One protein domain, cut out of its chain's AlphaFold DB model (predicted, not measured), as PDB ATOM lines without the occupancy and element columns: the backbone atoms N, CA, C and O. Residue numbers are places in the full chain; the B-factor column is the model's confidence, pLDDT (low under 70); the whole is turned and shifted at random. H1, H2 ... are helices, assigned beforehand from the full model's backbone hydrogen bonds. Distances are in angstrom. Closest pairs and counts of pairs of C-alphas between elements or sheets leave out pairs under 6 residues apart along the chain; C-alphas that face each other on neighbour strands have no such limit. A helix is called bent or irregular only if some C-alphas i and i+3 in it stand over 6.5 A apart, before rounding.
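This is residues 2 to 68 and 86 to 142 of the 870 residues of the protein "THO complex subunit 2" of Aegilops tauschii subsp. strangulata (UniProt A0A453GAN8). The longest helix, H4, and the kinked helix H5 reach out like two prongs from a small helical head, H4 running outward and H5 coming back, and the prongs make the length of the whole. In the head H6 sits in the middle, H2 crosses it and H7 folds back beside it, with the short helices H1 and H3 at the head's rim; the last residues, 136 to 142, turn in near the base of the prongs. The printed part has 124 residues with seven named helices, H1 to H7 in chain order, and no named strand, and its class is all helix. It is loose, with a radius of gyration of the C-alphas of 17.3 A, and elongated, spanning 61 by 33 by 23 A.

H4, residues 45 to 65, measures 30.2 A from C-alpha 45 at (330.163, 375.747, 470.672) to C-alpha 65 at (333.559, 384.380, 441.953). H5, residues 92 to 110, measures 28.5 A; it is irregular, with C-alphas 103 and 106 7.4 A apart, and has a kink of 38 degrees near residue 103. H6 is residues 112 to 122, 15.0 A, and H7 residues 126 to 135, 14.0 A, ending at C-alpha 135 at (337.639, 371.446, 470.431). H2 is residues 17 to 28, 16.5 A; H1, residues 2 to 5, measures 5.4 A and H3, residues 34 to 38, 5.9 A.

H4 and H5 are near each other, with no pair of C-alphas within 8 A but 10 pairs within 10 A. H4 is apart from H6 and H7. H5 and H6 only just touch, with 3 pairs of C-alphas within 8 A, and only at the corner by their link; the closest C-alphas are those of Ile 108 and Leu 114, 6.1 A, and the lines are about perpendicular at 75 degrees. H6 is the hub, touching H2, H5 and H7. H2 and H6 touch, closest at the C-alphas of Arg 21 and Gly 119, 4.3 A, and stand about perpendicular, only just, at 71 degrees. H6 and H7 form a helical hairpin: they touch, closest at the C-alphas of Phe 120 and Ala 129, 5.6 A, with a shallow tilt of 26 degrees, opposite ways. H3 is close to H2 but not clearly touching, the closest C-alphas being those of Val 27 and Leu 34, 6.3 A. H1 is close to H6 but not clearly touching, the closest C-alphas being those of Phe 3 and Gln 112, 7.8 A. Each O i to N i+4 pair is within hydrogen-bond range in H2, H3, H4, H6 and H7, against 11 of 15 in H5; H1 is too short for such a pair.

The two C-alphas farthest apart are those of Leu 31 and Ile 86, 61.4 A. Residues 69 to 85 are not printed, and C-alphas 68 and 86 are 17.9 A apart across this cut, which falls in the link from H4 to H5. The link from H1 to H2, 11 residues, is long. Residues 86 to 92, of which 92 belongs to H5, stand free. The mean pLDDT of the printed part is 87.3; residue 9 and residues 86 to 87 are under 70.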
ATOM      1  N   LYS A   2     333.627 384.899 488.002       87.75
ATOM      2  CA  LYS A   2     334.418 386.010 487.410       87.75
ATOM      3  C   LYS A   2     334.261 386.155 485.889       87.75
ATOM      4  O   LYS A   2     334.111 387.270 485.422       87.75
ATOM      5  N   PHE A   3     334.240 385.052 485.137       88.38
ATOM      6  CA  PHE A   3     333.964 385.087 483.693       88.38
ATOM      7  C   PHE A   3     332.509 385.462 483.371       88.38
ATOM      8  O   PHE A   3     332.275 386.208 482.430       88.38
ATOM      9  N   GLN A   4     331.553 385.036 484.206       84.56
ATOM     10  CA  GLN A   4     330.123 385.353 484.069       84.56
ATOM     11  C   GLN A   4     329.797 386.832 484.310       84.56
ATOM     12  O   GLN A   4     328.838 387.340 483.744       84.56
ATOM     13  N   TYR A   5     330.592 387.546 485.111       86.31
ATOM     14  CA  TYR A   5     330.427 388.991 485.299       86.31
ATOM     15  C   TYR A   5     330.527 389.755 483.969       86.31
ATOM     16  O   TYR A   5     329.698 390.605 483.675       86.31
ATOM     17  N   TYR A   6     331.487 389.378 483.124       83.75
ATOM     18  CA  TYR A   6     331.686 389.962 481.794       83.75
ATOM     19  C   TYR A   6     330.745 389.381 480.722       83.75
ATOM     20  O   TYR A   6     330.887 389.705 479.550       83.75
ATOM     21  N   GLN A   7     329.820 388.493 481.102       78.62
ATOM     22  CA  GLN A   7     328.749 387.994 480.227       78.62
ATOM     23  C   GLN A   7     327.451 388.805 480.401       78.62
ATOM     24  O   GLN A   7     326.506 388.617 479.640       78.62
ATOM     25  N   GLN A   8     327.367 389.675 481.416       79.94
ATOM     26  CA  GLN A   8     326.179 390.489 481.673       79.94
ATOM     27  C   GLN A   8     326.042 391.586 480.612       79.94
ATOM     28  O   GLN A   8     327.004 392.295 480.336       79.94
ATOM     29  N   LEU A   9     324.831 391.765 480.073       69.38
ATOM     30  CA  LEU A   9     324.528 392.780 479.049       69.38
ATOM     31  C   LEU A   9     324.896 394.210 479.491       69.38
ATOM     32  O   LEU A   9     325.237 395.043 478.657       69.38
ATOM     33  N   ASP A  10     324.880 394.472 480.801       73.06
ATOM     34  CA  ASP A  10     325.207 395.772 481.398       73.06
ATOM     35  C   ASP A  10     326.726 396.046 481.464       73.06
ATOM     36  O   ASP A  10     327.159 397.183 481.668       73.06
ATOM     37  N   VAL A  11     327.559 395.013 481.285       73.44
ATOM     38  CA  VAL A  11     329.025 395.076 481.336       73.44
ATOM     39  C   VAL A  11     329.562 394.984 479.906       73.44
ATOM     40  O   VAL A  11     329.999 393.936 479.446       73.44
ATOM     41  N   ASN A  12     329.552 396.107 479.187       70.56
ATOM     42  CA  ASN A  12     330.044 396.198 477.804       70.56
ATOM     43  C   ASN A  12     331.581 396.357 477.731       70.56
ATOM     44  O   ASN A  12     332.097 397.231 477.034       70.56
ATOM     45  N   ILE A  13     332.317 395.581 478.533       81.31
ATOM     46  CA  ILE A  13     333.783 395.628 478.629       81.31
ATOM     47  C   ILE A  13     334.322 394.211 478.398       81.31
ATOM     48  O   ILE A  13     333.837 393.283 479.051       81.31
ATOM     49  N   PRO A  14     335.335 394.022 477.530       82.00
ATOM     50  CA  PRO A  14     335.917 392.708 477.289       82.00
ATOM     51  C   PRO A  14     336.570 392.138 478.551       82.00
ATOM     52  O   PRO A  14     337.064 392.865 479.422       82.00
ATOM     53  N   VAL A  15     336.609 390.807 478.641       86.19
ATOM     54  CA  VAL A  15     337.287 390.117 479.743       86.19
ATOM     55  C   VAL A  15     338.778 390.492 479.742       86.19
ATOM     56  O   VAL A  15     339.455 390.300 478.730       86.19
ATOM     57  N   PRO A  16     339.347 390.966 480.868       88.56
ATOM     58  CA  PRO A  16     340.758 391.328 480.922       88.56
ATOM     59  C   PRO A  16     341.677 390.139 480.614       88.56
ATOM     60  O   PRO A  16     341.548 389.072 481.219       88.56
ATOM     61  N   SER A  17     342.689 390.349 479.769       86.44
ATOM     62  CA  SER A  17     343.694 389.329 479.410       86.44
ATOM     63  C   SER A  17     344.404 388.716 480.626       86.44
ATOM     64  O   SER A  17     344.722 387.526 480.647       86.44
ATOM     65  N   GLY A  18     344.588 389.503 481.692       89.81
ATOM     66  CA  GLY A  18     345.131 389.029 482.965       89.81
ATOM     67  C   GLY A  18     344.275 387.949 483.639       89.81
ATOM     68  O   GLY A  18     344.830 387.054 484.274       89.81
ATOM     69  N   LEU A  19     342.947 387.982 483.470       92.06
ATOM     70  CA  LEU A  19     342.051 386.965 484.026       92.06
ATOM     71  C   LEU A  19     342.220 385.627 483.298       92.06
ATOM     72  O   LEU A  19     342.325 384.596 483.962       92.06
ATOM     73  N   PHE A  20     342.330 385.645 481.966       93.44
ATOM     74  CA  PHE A  20     342.625 384.448 481.173       93.44
ATOM     75  C   PHE A  20     343.996 383.856 481.514       93.44
ATOM     76  O   PHE A  20     344.117 382.647 481.689       93.44
ATOM     77  N   ARG A  21     345.021 384.698 481.700       93.31
ATOM     78  CA  ARG A  21     346.358 384.247 482.116       93.31
ATOM     79  C   ARG A  21     346.352 383.594 483.501       93.31
ATOM     80  O   ARG A  21     346.993 382.565 483.688       93.31
ATOM     81  N   ILE A  22     345.642 384.175 484.474       94.06
ATOM     82  CA  ILE A  22     345.511 383.586 485.817       94.06
ATOM     83  C   ILE A  22     344.757 382.257 485.740       94.06
ATOM     84  O   ILE A  22     345.204 381.283 486.337       94.06
ATOM     85  N   ALA A  23     343.655 382.199 484.988       93.31
ATOM     86  CA  ALA A  23     342.901 380.965 484.792       93.31
ATOM     87  C   ALA A  23     343.784 379.861 484.184       93.31
ATOM     88  O   ALA A  23     343.835 378.762 484.729       93.31
ATOM     89  N   ALA A  24     344.563 380.183 483.149       93.62
ATOM     90  CA  ALA A  24     345.505 379.252 482.538       93.62
ATOM     91  C   ALA A  24     346.583 378.756 483.523       93.62
ATOM     92  O   ALA A  24     346.887 377.571 483.541       93.62
ATOM     93  N   LEU A  25     347.132 379.620 484.391       93.56
ATOM     94  CA  LEU A  25     348.090 379.201 485.431       93.56
ATOM     95  C   LEU A  25     347.465 378.272 486.484       93.56
ATOM     96  O   LEU A  25     348.125 377.345 486.958       93.56
ATOM     97  N   LEU A  26     346.211 378.523 486.869       93.62
ATOM     98  CA  LEU A  26     345.491 377.694 487.841       93.62
ATOM     99  C   LEU A  26     345.155 376.313 487.266       93.62
ATOM    100  O   LEU A  26     345.295 375.317 487.973       93.62
ATOM    101  N   VAL A  27     344.787 376.244 485.984       93.88
ATOM    102  CA  VAL A  27     344.585 374.968 485.284       93.88
ATOM    103  C   VAL A  27     345.915 374.233 485.107       93.88
ATOM    104  O   VAL A  27     346.034 373.079 485.506       93.88
ATOM    105  N   LYS A  28     346.970 374.926 484.656       92.38
ATOM    106  CA  LYS A  28     348.326 374.363 484.513       92.38
ATOM    107  C   LYS A  28     348.884 373.769 485.810       92.38
ATOM    108  O   LYS A  28     349.640 372.806 485.778       92.38
ATOM    109  N   SER A  29     348.549 374.364 486.955       91.19
ATOM    110  CA  SER A  29     348.971 373.880 488.279       91.19
ATOM    111  C   SER A  29     348.080 372.768 488.849       91.19
ATOM    112  O   SER A  29     348.353 372.289 489.948       91.19
ATOM    113  N   GLY A  30     347.038 372.345 488.123       90.06
ATOM    114  CA  GLY A  30     346.108 371.292 488.536       90.06
ATOM    115  C   GLY A  30     345.117 371.716 489.624       90.06
ATOM    116  O   GLY A  30     344.473 370.864 490.230       90.06
ATOM    117  N   LEU A  31     344.996 373.020 489.906       90.81
ATOM    118  CA  LEU A  31     344.087 373.548 490.932       90.81
ATOM    119  C   LEU A  31     342.643 373.677 490.432       90.81
ATOM    120  O   LEU A  31     341.716 373.730 491.239       90.81
ATOM    121  N   ILE A  32     342.458 373.775 489.115       90.62
ATOM    122  CA  ILE A  32     341.159 373.881 488.448       90.62
ATOM    123  C   ILE A  32     341.171 372.934 487.251       90.62
ATOM    124  O   ILE A  32     342.122 372.929 486.478       90.62
ATOM    125  N   ASP A  33     340.102 372.165 487.093       92.00
ATOM    126  CA  ASP A  33     339.909 371.305 485.930       92.00
ATOM    127  C   ASP A  33     339.420 372.107 484.707       92.00
ATOM    128  O   ASP A  33     338.568 372.996 484.836       92.00
ATOM    129  N   LEU A  34     339.970 371.803 483.524       92.31
ATOM    130  CA  LEU A  34     339.671 372.529 482.286       92.31
ATOM    131  C   LEU A  34     338.199 372.379 481.889       92.31
ATOM    132  O   LEU A  34     337.590 373.373 481.498       92.31
ATOM    133  N   ASP A  35     337.621 371.185 482.022       92.00
ATOM    134  CA  ASP A  35     336.243 370.917 481.593       92.00
ATOM    135  C   ASP A  35     335.232 371.675 482.450       92.00
ATOM    136  O   ASP A  35     334.314 372.314 481.926       92.00
ATOM    137  N   ASN A  36     335.475 371.715 483.760       91.00
ATOM    138  CA  ASN A  36     334.678 372.509 484.692       91.00
ATOM    139  C   ASN A  36     334.750 374.013 484.396       91.00
ATOM    140  O   ASN A  36     333.749 374.717 484.519       91.00
ATOM    141  N   LEU A  37     335.920 374.531 484.007       91.31
ATOM    142  CA  LEU A  37     336.048 375.936 483.619       91.31
ATOM    143  C   LEU A  37     335.364 376.211 482.272       91.31
ATOM    144  O   LEU A  37     334.651 377.207 482.146       91.31
ATOM    145  N   TYR A  38     335.576 375.333 481.290       91.56
ATOM    146  CA  TYR A  38     335.106 375.472 479.913       91.56
ATOM    147  C   TYR A  38     333.576 375.499 479.812       91.56
ATOM    148  O   TYR A  38     333.036 376.324 479.078       91.56
ATOM    149  N   ALA A  39     332.877 374.688 480.616       89.31
ATOM    150  CA  ALA A  39     331.411 374.641 480.676       89.31
ATOM    151  C   ALA A  39     330.749 375.973 481.091       89.31
ATOM    152  O   ALA A  39     329.545 376.154 480.922       89.31
ATOM    153  N   HIS A  40     331.514 376.911 481.656       89.31
ATOM    154  CA  HIS A  40     331.023 378.220 482.090       89.31
ATOM    155  C   HIS A  40     331.401 379.373 481.147       89.31
ATOM    156  O   HIS A  40     331.097 380.532 481.457       89.31
ATOM    157  N   LEU A  41     332.078 379.084 480.032       90.00
ATOM    158  CA  LEU A  41     332.501 380.076 479.044       90.00
ATOM    159  C   LEU A  41     331.476 380.194 477.916       90.00
ATOM    160  O   LEU A  41     330.927 379.196 477.460       90.00
ATOM    161  N   LEU A  42     331.275 381.421 477.437       86.75
ATOM    162  CA  LEU A  42     330.428 381.729 476.283       86.75
ATOM    163  C   LEU A  42     331.278 382.199 475.091       86.75
ATOM    164  O   LEU A  42     332.376 382.733 475.308       86.75
ATOM    165  N   PRO A  43     330.777 382.064 473.849       86.62
ATOM    166  CA  PRO A  43     329.503 381.449 473.436       86.62
ATOM    167  C   PRO A  43     329.493 379.908 473.504       86.62
ATOM    168  O   PRO A  43     330.535 379.268 473.684       86.62
ATOM    169  N   ASN A  44     328.304 379.312 473.361       87.81
ATOM    170  CA  ASN A  44     328.151 377.866 473.165       87.81
ATOM    171  C   ASN A  44     328.842 377.435 471.862       87.81
ATOM    172  O   ASN A  44     328.885 378.207 470.906       87.81
ATOM    173  N   ASP A  45     329.391 376.217 471.833       87.50
ATOM    174  CA  ASP A  45     330.163 375.747 470.672       87.50
ATOM    175  C   ASP A  45     329.293 375.648 469.416       87.50
ATOM    176  O   ASP A  45     329.667 376.204 468.392       87.50
ATOM    177  N   ASP A  46     328.097 375.062 469.520       87.50
ATOM    178  CA  ASP A  46     327.182 374.898 468.382       87.50
ATOM    179  C   ASP A  46     326.787 376.242 467.743       87.50
ATOM    180  O   ASP A  46     326.847 376.399 466.526       87.50
ATOM    181  N   GLU A  47     326.457 377.243 468.566       85.62
ATOM    182  CA  GLU A  47     326.110 378.594 468.099       85.62
ATOM    183  C   GLU A  47     327.303 379.281 467.416       85.62
ATOM    184  O   GLU A  47     327.153 379.933 466.379       85.62
ATOM    185  N   ALA A  48     328.502 379.128 467.984       84.56
ATOM    186  CA  ALA A  48     329.720 379.691 467.415       84.56
ATOM    187  C   ALA A  48     330.081 379.017 466.082       84.56
ATOM    188  O   ALA A  48     330.461 379.702 465.130       84.56
ATOM    189  N   PHE A  49     329.946 377.690 466.004       90.75
ATOM    190  CA  PHE A  49     330.231 376.907 464.805       90.75
ATOM    191  C   PHE A  49     329.241 377.204 463.678       90.75
ATOM    192  O   PHE A  49     329.668 377.347 462.535       90.75
ATOM    193  N   GLU A  50     327.949 377.367 463.970       88.88
ATOM    194  CA  GLU A  50     326.945 377.726 462.961       88.88
ATOM    195  C   GLU A  50     327.203 379.125 462.381       88.88
ATOM    196  O   GLU A  50     327.250 379.301 461.157       88.88
ATOM    197  N   HIS A  51     327.452 380.115 463.249       86.50
ATOM    198  CA  HIS A  51     327.770 381.475 462.816       86.50
ATOM    199  C   HIS A  51     329.022 381.494 461.930       86.50
ATOM    200  O   HIS A  51     328.995 382.042 460.822       86.50
ATOM    201  N   PHE A  52     330.100 380.841 462.371       87.25
ATOM    202  CA  PHE A  52     331.337 380.779 461.602       87.25
ATOM    203  C   PHE A  52     331.189 379.972 460.303       87.25
ATOM    204  O   PHE A  52     331.679 380.398 459.258       87.25
ATOM    205  N   GLY A  53     330.452 378.861 460.312       87.94
ATOM    206  CA  GLY A  53     330.168 378.081 459.106       87.94
ATOM    207  C   GLY A  53     329.453 378.910 458.034       87.94
ATOM    208  O   GLY A  53     329.833 378.872 456.859       87.94
ATOM    209  N   SER A  54     328.479 379.736 458.436       88.88
ATOM    210  CA  SER A  54     327.792 380.667 457.527       88.88
ATOM    211  C   SER A  54     328.735 381.739 456.958       88.88
ATOM    212  O   SER A  54     328.683 382.060 455.765       88.88
ATOM    213  N   PHE A  55     329.654 382.244 457.789       90.31
ATOM    214  CA  PHE A  55     330.686 383.197 457.393       90.31
ATOM    215  C   PHE A  55     331.636 382.591 456.352       90.31
ATOM    216  O   PHE A  55     331.840 383.183 455.289       90.31
ATOM    217  N   VAL A  56     332.169 381.395 456.623       88.75
ATOM    218  CA  VAL A  56     333.106 380.698 455.731       88.75
ATOM    219  C   VAL A  56     332.453 380.397 454.390       88.75
ATOM    220  O   VAL A  56     333.055 380.683 453.357       88.75
ATOM    221  N   SER A  57     331.211 379.901 454.379       90.50
ATOM    222  CA  SER A  57     330.484 379.630 453.131       90.50
ATOM    223  C   SER A  57     330.370 380.883 452.260       90.50
ATOM    224  O   SER A  57     330.655 380.827 451.064       90.50
ATOM    225  N   ARG A  58     330.027 382.035 452.854       91.94
ATOM    226  CA  ARG A  58     329.961 383.311 452.128       91.94
ATOM    227  C   ARG A  58     331.325 383.716 451.558       91.94
ATOM    228  O   ARG A  58     331.394 384.121 450.399       91.94
ATOM    229  N   LYS A  59     332.408 383.590 452.333       89.81
ATOM    230  CA  LYS A  59     333.763 383.939 451.868       89.81
ATOM    231  C   LYS A  59     334.274 382.986 450.784       89.81
ATOM    232  O   LYS A  59     334.912 383.433 449.834       89.81
ATOM    233  N   ILE A  60     333.950 381.694 450.865       89.81
ATOM    234  CA  ILE A  60     334.241 380.719 449.802       89.81
ATOM    235  C   ILE A  60     333.487 381.086 448.516       89.81
ATOM    236  O   ILE A  60     334.071 381.039 447.431       89.81
ATOM    237  N   ASP A  61     332.222 381.503 448.614       88.75
ATOM    238  CA  ASP A  61     331.441 381.960 447.459       88.75
ATOM    239  C   ASP A  61     332.026 383.232 446.825       88.75
ATOM    240  O   ASP A  61     332.064 383.346 445.597       88.75
ATOM    241  N   GLU A  62     332.492 384.182 447.639       87.50
ATOM    242  CA  GLU A  62     333.210 385.383 447.186       87.50
ATOM    243  C   GLU A  62     334.506 385.001 446.452       87.50
ATOM    244  O   GLU A  62     334.689 385.379 445.291       87.50
ATOM    245  N   ALA A  63     335.346 384.156 447.059       87.69
ATOM    246  CA  ALA A  63     336.586 383.664 446.456       87.69
ATOM    247  C   ALA A  63     336.339 382.906 445.137       87.69
ATOM    248  O   ALA A  63     337.051 383.083 444.150       87.69
ATOM    249  N   THR A  64     335.277 382.101 445.073       87.38
ATOM    250  CA  THR A  64     334.901 381.308 443.890       87.38
ATOM    251  C   THR A  64     334.386 382.166 442.726       87.38
ATOM    252  O   THR A  64     334.342 381.701 441.578       87.38
ATOM    253  N   LYS A  65     333.970 383.413 442.985       87.31
ATOM    254  CA  LYS A  65     333.559 384.380 441.953       87.31
ATOM    255  C   LYS A  65     334.746 385.106 441.317       87.31
ATOM    256  O   LYS A  65     334.581 385.648 440.223       87.31
ATOM    257  N   ILE A  66     335.931 385.076 441.930       84.94
ATOM    258  CA  ILE A  66     337.136 385.713 441.384       84.94
ATOM    259  C   ILE A  66     337.425 385.167 439.977       84.94
ATOM    260  O   ILE A  66     337.494 383.961 439.741       84.94
ATOM    261  N   GLY A  67     337.557 386.077 439.010       75.62
ATOM    262  CA  GLY A  67     337.841 385.746 437.612       75.62
ATOM    263  C   GLY A  67     336.673 385.158 436.809       75.62
ATOM    264  O   GLY A  67     336.871 384.807 435.642       75.62
ATOM    265  N   LYS A  68     335.461 385.064 437.378       79.56
ATOM    266  CA  LYS A  68     334.240 384.741 436.625       79.56
ATOM    267  C   LYS A  68     333.631 386.021 436.057       79.56
ATOM    268  O   LYS A  68     333.326 386.953 436.791       79.56
ATOM    269  N   ILE A  86     348.787 395.947 432.716       62.16
ATOM    270  CA  ILE A  86     348.814 394.675 433.460       62.16
ATOM    271  C   ILE A  86     349.307 394.955 434.884       62.16
ATOM    272  O   ILE A  86     350.506 394.878 435.158       62.16
ATOM    273  N   THR A  87     348.389 395.257 435.790       65.00
ATOM    274  CA  THR A  87     348.663 395.295 437.221       65.00
ATOM    275  C   THR A  87     348.527 393.867 437.730       65.00
ATOM    276  O   THR A  87     347.423 393.343 437.813       65.00
ATOM    277  N   ILE A  88     349.657 393.200 437.976       71.00
ATOM    278  CA  ILE A  88     349.635 391.935 438.717       71.00
ATOM    279  C   ILE A  88     349.486 392.285 440.175       71.00
ATOM    280  O   ILE A  88     350.349 392.978 440.726       71.00
ATOM    281  N   ASP A  89     348.441 391.755 440.784       71.69
ATOM    282  CA  ASP A  89     348.193 391.964 442.188       71.69
ATOM    283  C   ASP A  89     348.644 390.732 442.979       71.69
ATOM    284  O   ASP A  89     347.954 389.724 443.115       71.69
ATOM    285  N   LEU A  90     349.880 390.810 443.473       72.69
ATOM    286  CA  LEU A  90     350.461 389.782 444.340       72.69
ATOM    287  C   LEU A  90     349.938 389.867 445.783       72.69
ATOM    288  O   LEU A  90     350.330 389.033 446.599       72.69
ATOM    289  N   TYR A  91     349.118 390.871 446.106       79.50
ATOM    290  CA  TYR A  91     348.689 391.186 447.465       79.50
ATOM    291  C   TYR A  91     347.183 391.011 447.680       79.50
ATOM    292  O   TYR A  91     346.783 390.960 448.838       79.50
ATOM    293  N   THR A  92     346.368 390.791 446.639       76.56
ATOM    294  CA  THR A  92     344.905 390.596 446.770       76.56
ATOM    295  C   THR A  92     344.526 389.574 447.845       76.56
ATOM    296  O   THR A  92     343.569 389.768 448.586       76.56
ATOM    297  N   ALA A  93     345.269 388.466 447.947       75.12
ATOM    298  CA  ALA A  93     345.002 387.440 448.955       75.12
ATOM    299  C   ALA A  93     345.216 387.956 450.388       75.12
ATOM    300  O   ALA A  93     344.443 387.615 451.276       75.12
ATOM    301  N   LEU A  94     346.235 388.795 450.593       80.44
ATOM    302  CA  LEU A  94     346.527 389.431 451.878       80.44
ATOM    303  C   LEU A  94     345.542 390.561 452.185       80.44
ATOM    304  O   LEU A  94     345.180 390.751 453.337       80.44
ATOM    305  N   GLU A  95     345.086 391.300 451.174       83.19
ATOM    306  CA  GLU A  95     344.024 392.299 451.343       83.19
ATOM    307  C   GLU A  95     342.724 391.632 451.802       83.19
ATOM    308  O   GLU A  95     342.154 392.027 452.813       83.19
ATOM    309  N   MET A  96     342.324 390.540 451.146       80.62
ATOM    310  CA  MET A  96     341.136 389.782 451.538       80.62
ATOM    311  C   MET A  96     341.289 389.123 452.918       80.62
ATOM    312  O   MET A  96     340.319 389.016 453.668       80.62
ATOM    313  N   GLU A  97     342.496 388.678 453.274       85.12
ATOM    314  CA  GLU A  97     342.794 388.210 454.627       85.12
ATOM    315  C   GLU A  97     342.641 389.336 455.654       85.12
ATOM    316  O   GLU A  97     342.020 389.115 456.690       85.12
ATOM    317  N   ASN A  98     343.158 390.536 455.374       87.44
ATOM    318  CA  ASN A  98     343.007 391.688 456.262       87.44
ATOM    319  C   ASN A  98     341.525 392.026 456.473       87.44
ATOM    320  O   ASN A  98     341.111 392.186 457.618       87.44
ATOM    321  N   ASP A  99     340.715 392.020 455.411       86.38
ATOM    322  CA  ASP A  99     339.264 392.228 455.509       86.38
ATOM    323  C   ASP A  99     338.591 391.160 456.391       86.38
ATOM    324  O   ASP A  99     337.739 391.469 457.226       86.38
ATOM    325  N   ILE A 100     338.979 389.887 456.231       86.19
ATOM    326  CA  ILE A 100     338.486 388.775 457.061       86.19
ATOM    327  C   ILE A 100     338.893 388.970 458.522       86.19
ATOM    328  O   ILE A 100     338.072 388.783 459.421       86.19
ATOM    329  N   VAL A 101     340.144 389.350 458.774       87.00
ATOM    330  CA  VAL A 101     340.666 389.575 460.122       87.00
ATOM    331  C   VAL A 101     339.963 390.754 460.792       87.00
ATOM    332  O   VAL A 101     339.605 390.641 461.964       87.00
ATOM    333  N   GLU A 102     339.716 391.850 460.076       87.12
ATOM    334  CA  GLU A 102     338.974 393.006 460.592       87.12
ATOM    335  C   GLU A 102     337.517 392.650 460.914       87.12
ATOM    336  O   GLU A 102     337.020 392.986 461.992       87.12
ATOM    337  N   GLU A 103     336.846 391.903 460.031       88.12
ATOM    338  CA  GLU A 103     335.467 391.446 460.235       88.12
ATOM    339  C   GLU A 103     335.351 390.509 461.453       88.12
ATOM    340  O   GLU A 103     334.370 390.565 462.201       88.12
ATOM    341  N   ARG A 104     336.385 389.691 461.698       87.62
ATOM    342  CA  ARG A 104     336.460 388.739 462.817       87.62
ATOM    343  C   ARG A 104     337.104 389.297 464.088       87.62
ATOM    344  O   ARG A 104     337.056 388.632 465.123       87.62
ATOM    345  N   ALA A 105     337.673 390.503 464.066       85.25
ATOM    346  CA  ALA A 105     338.334 391.103 465.227       85.25
ATOM    347  C   ALA A 105     337.452 391.131 466.496       85.25
ATOM    348  O   ALA A 105     337.956 390.795 467.568       85.25
ATOM    349  N   PRO A 106     336.132 391.411 466.433       85.69
ATOM    350  CA  PRO A 106     335.278 391.397 467.623       85.69
ATOM    351  C   PRO A 106     335.116 390.015 468.279       85.69
ATOM    352  O   PRO A 106     334.697 389.940 469.437       85.69
ATOM    353  N   GLU A 107     335.403 388.916 467.573       86.25
ATOM    354  CA  GLU A 107     335.267 387.558 468.113       86.25
ATOM    355  C   GLU A 107     336.269 387.303 469.244       86.25
ATOM    356  O   GLU A 107     335.910 386.646 470.219       86.25
ATOM    357  N   ILE A 108     337.483 387.867 469.178       83.00
ATOM    358  CA  ILE A 108     338.509 387.663 470.215       83.00
ATOM    359  C   ILE A 108     338.106 388.292 471.556       83.00
ATOM    360  O   ILE A 108     338.434 387.772 472.623       83.00
ATOM    361  N   GLU A 109     337.364 389.397 471.498       82.50
ATOM    362  CA  GLU A 109     336.883 390.137 472.665       82.50
ATOM    363  C   GLU A 109     335.617 389.512 473.264       82.50
ATOM    364  O   GLU A 109     335.424 389.533 474.483       82.50
ATOM    365  N   LYS A 110     334.759 388.946 472.406       83.00
ATOM    366  CA  LYS A 110     333.445 388.402 472.780       83.00
ATOM    367  C   LYS A 110     333.480 386.913 473.121       83.00
ATOM    368  O   LYS A 110     332.652 386.451 473.904       83.00
ATOM    369  N   ASN A 111     334.421 386.154 472.562       88.56
ATOM    370  CA  ASN A 111     334.538 384.717 472.769       88.56
ATOM    371  C   ASN A 111     335.545 384.405 473.883       88.56
ATOM    372  O   ASN A 111     336.767 384.434 473.706       88.56
ATOM    373  N   GLN A 112     335.024 384.035 475.050       90.81
ATOM    374  CA  GLN A 112     335.849 383.758 476.222       90.81
ATOM    375  C   GLN A 112     336.689 382.479 476.063       90.81
ATOM    376  O   GLN A 112     337.719 382.344 476.725       90.81
ATOM    377  N   LYS A 113     336.295 381.551 475.181       92.25
ATOM    378  CA  LYS A 113     337.045 380.316 474.898       92.25
ATOM    379  C   LYS A 113     338.312 380.611 474.090       92.25
ATOM    380  O   LYS A 113     339.375 380.087 474.422       92.25
ATOM    381  N   LEU A 114     338.232 381.522 473.113       92.06
ATOM    382  CA  LEU A 114     339.404 382.032 472.384       92.06
ATOM    383  C   LEU A 114     340.341 382.827 473.311       92.06
ATOM    384  O   LEU A 114     341.559 382.647 473.275       92.06
ATOM    385  N   GLY A 115     339.777 383.636 474.215       91.50
ATOM    386  CA  GLY A 115     340.545 384.322 475.260       91.50
ATOM    387  C   GLY A 115     341.264 383.360 476.217       91.50
ATOM    388  O   GLY A 115     342.418 383.595 476.586       91.50
ATOM    389  N   LEU A 116     340.633 382.239 476.590       93.12
ATOM    390  CA  LEU A 116     341.265 381.204 477.416       93.12
ATOM    391  C   LEU A 116     342.404 380.491 476.669       93.12
ATOM    392  O   LEU A 116     343.465 380.276 477.258       93.12
ATOM    393  N   LEU A 117     342.224 380.192 475.379       94.81
ATOM    394  CA  LEU A 117     343.281 379.660 474.515       94.81
ATOM    395  C   LEU A 117     344.496 380.604 474.472       94.81
ATOM    396  O   LEU A 117     345.622 380.163 474.708       94.81
ATOM    397  N   LEU A 118     344.282 381.914 474.297       93.69
ATOM    398  CA  LEU A 118     345.346 382.925 474.426       93.69
ATOM    399  C   LEU A 118     346.026 382.894 475.802       93.69
ATOM    400  O   LEU A 118     347.249 383.039 475.901       93.69
ATOM    401  N   GLY A 119     345.248 382.676 476.863       93.06
ATOM    402  CA  GLY A 119     345.746 382.458 478.217       93.06
ATOM    403  C   GLY A 119     346.764 381.318 478.277       93.06
ATOM    404  O   GLY A 119     347.891 381.552 478.728       93.06
ATOM    405  N   PHE A 120     346.410 380.132 477.770       95.00
ATOM    406  CA  PHE A 120     347.297 378.959 477.724       95.00
ATOM    407  C   PHE A 120     348.547 379.192 476.874       95.00
ATOM    408  O   PHE A 120     349.662 378.879 477.313       95.00
ATOM    409  N   LEU A 121     348.394 379.838 475.714       94.50
ATOM    410  CA  LEU A 121     349.529 380.181 474.861       94.50
ATOM    411  C   LEU A 121     350.507 381.133 475.577       94.50
ATOM    412  O   LEU A 121     351.722 380.931 475.545       94.50
ATOM    413  N   SER A 122     349.994 382.125 476.316       92.81
ATOM    414  CA  SER A 122     350.823 383.092 477.056       92.81
ATOM    415  C   SER A 122     351.655 382.462 478.185       92.81
ATOM    416  O   SER A 122     352.748 382.940 478.505       92.81
ATOM    417  N   VAL A 123     351.168 381.370 478.782       92.88
ATOM    418  CA  VAL A 123     351.853 380.634 479.861       92.88
ATOM    419  C   VAL A 123     352.656 379.435 479.344       92.88
ATOM    420  O   VAL A 123     353.232 378.695 480.151       92.88
ATOM    421  N   HIS A 124     352.758 379.283 478.018       90.38
ATOM    422  CA  HIS A 124     353.462 378.197 477.334       90.38
ATOM    423  C   HIS A 124     352.981 376.816 477.804       90.38
ATOM    424  O   HIS A 124     353.779 375.978 478.226       90.38
ATOM    425  N   ASP A 125     351.666 376.626 477.852       92.25
ATOM    426  CA  ASP A 125     351.034 375.348 478.173       92.25
ATOM    427  C   ASP A 125     350.416 374.760 476.905       92.25
ATOM    428  O   ASP A 125     349.305 375.120 476.523       92.25
ATOM    429  N   TRP A 126     351.195 373.931 476.207       92.81
ATOM    430  CA  TRP A 126     350.750 373.342 474.949       92.81
ATOM    431  C   TRP A 126     349.676 372.280 475.160       92.81
ATOM    432  O   TRP A 126     348.724 372.263 474.398       92.81
ATOM    433  N   ASP A 127     349.794 371.434 476.184       91.94
ATOM    434  CA  ASP A 127     348.911 370.273 476.344       91.94
ATOM    435  C   ASP A 127     347.440 370.710 476.467       91.94
ATOM    436  O   ASP A 127     346.566 370.209 475.760       91.94
ATOM    437  N   HIS A 128     347.168 371.737 477.280       93.75
ATOM    438  CA  HIS A 128     345.826 372.319 477.390       93.75
ATOM    439  C   HIS A 128     345.437 373.176 476.174       93.75
ATOM    440  O   HIS A 128     344.264 373.203 475.794       93.75
ATOM    441  N   ALA A 129     346.394 373.868 475.543       94.31
ATOM    442  CA  ALA A 129     346.124 374.626 474.321       94.31
ATOM    443  C   ALA A 129     345.727 373.705 473.158       94.31
ATOM    444  O   ALA A 129     344.802 374.034 472.424       94.31
ATOM    445  N   GLN A 130     346.370 372.544 473.021       94.25
ATOM    446  CA  GLN A 130     346.069 371.539 472.006       94.25
ATOM    447  C   GLN A 130     344.634 371.033 472.145       94.25
ATOM    448  O   GLN A 130     343.901 371.031 471.162       94.25
ATOM    449  N   LEU A 131     344.200 370.694 473.364       93.44
ATOM    450  CA  LEU A 131     342.814 370.287 473.617       93.44
ATOM    451  C   LEU A 131     341.810 371.363 473.181       93.44
ATOM    452  O   LEU A 131     340.762 371.048 472.621       93.44
ATOM    453  N   LEU A 132     342.123 372.641 473.417       92.94
ATOM    454  CA  LEU A 132     341.278 373.741 472.955       92.94
ATOM    455  C   LEU A 132     341.348 373.952 471.441       92.94
ATOM    456  O   LEU A 132     340.318 374.259 470.849       92.94
ATOM    457  N   PHE A 133     342.504 373.770 470.800       94.81
ATOM    458  CA  PHE A 133     342.605 373.788 469.339       94.81
ATOM    459  C   PHE A 133     341.775 372.670 468.702       94.81
ATOM    460  O   PHE A 133     341.082 372.930 467.725       94.81
ATOM    461  N   GLU A 134     341.785 371.466 469.277       93.25
ATOM    462  CA  GLU A 134     340.975 370.333 468.813       93.25
ATOM    463  C   GLU A 134     339.472 370.605 468.992       93.25
ATOM    464  O   GLU A 134     338.698 370.431 468.052       93.25
ATOM    465  N   ARG A 135     339.051 371.104 470.165       93.00
ATOM    466  CA  ARG A 135     337.639 371.446 470.431       93.00
ATOM    467  C   ARG A 135     337.131 372.597 469.573       93.00
ATOM    468  O   ARG A 135     335.981 372.577 469.156       93.00
ATOM    469  N   LEU A 136     337.971 373.597 469.315       91.62
ATOM    470  CA  LEU A 136     337.608 374.806 468.572       91.62
ATOM    471  C   LEU A 136     338.025 374.746 467.096       91.62
ATOM    472  O   LEU A 136     337.974 375.775 466.426       91.62
ATOM    473  N   ALA A 137     338.427 373.580 466.575       89.12
ATOM    474  CA  ALA A 137     338.972 373.437 465.222       89.12
ATOM    475  C   ALA A 137     338.050 374.028 464.142       89.12
ATOM    476  O   ALA A 137     338.527 374.675 463.211       89.12
ATOM    477  N   GLN A 138     336.730 373.886 464.311       87.50
ATOM    478  CA  GLN A 138     335.739 374.429 463.380       87.50
ATOM    479  C   GLN A 138     335.752 375.957 463.296       87.50
ATOM    480  O   GLN A 138     335.385 376.468 462.252       87.50
ATOM    481  N   LEU A 139     336.193 376.683 464.331       87.81
ATOM    482  CA  LEU A 139     336.301 378.155 464.324       87.81
ATOM    483  C   LEU A 139     337.592 378.668 463.683       87.81
ATOM    484  O   LEU A 139     337.787 379.883 463.583       87.81
ATOM    485  N   ASN A 140     338.497 377.756 463.321       89.19
ATOM    486  CA  ASN A 140     339.832 378.062 462.832       89.19
ATOM    487  C   ASN A 140     340.549 379.135 463.690       89.19
ATOM    488  O   ASN A 140     340.780 380.260 463.232       89.19
ATOM    489  N   PRO A 141     340.890 378.823 464.960       91.38
ATOM    490  CA  PRO A 141     341.357 379.823 465.925       91.38
ATOM    491  C   PRO A 141     342.648 380.538 465.507       91.38
ATOM    492  O   PRO A 141     342.904 381.660 465.941       91.38
ATOM    493  N   VAL A 142     343.471 379.894 464.677       91.88
ATOM    494  CA  VAL A 142     344.771 380.414 464.225       91.88
ATOM    495  C   VAL A 142     344.620 381.560 463.217       91.88
ATOM    496  O   VAL A 142     345.549 382.348 463.047       91.88
TER     497      VAL A 142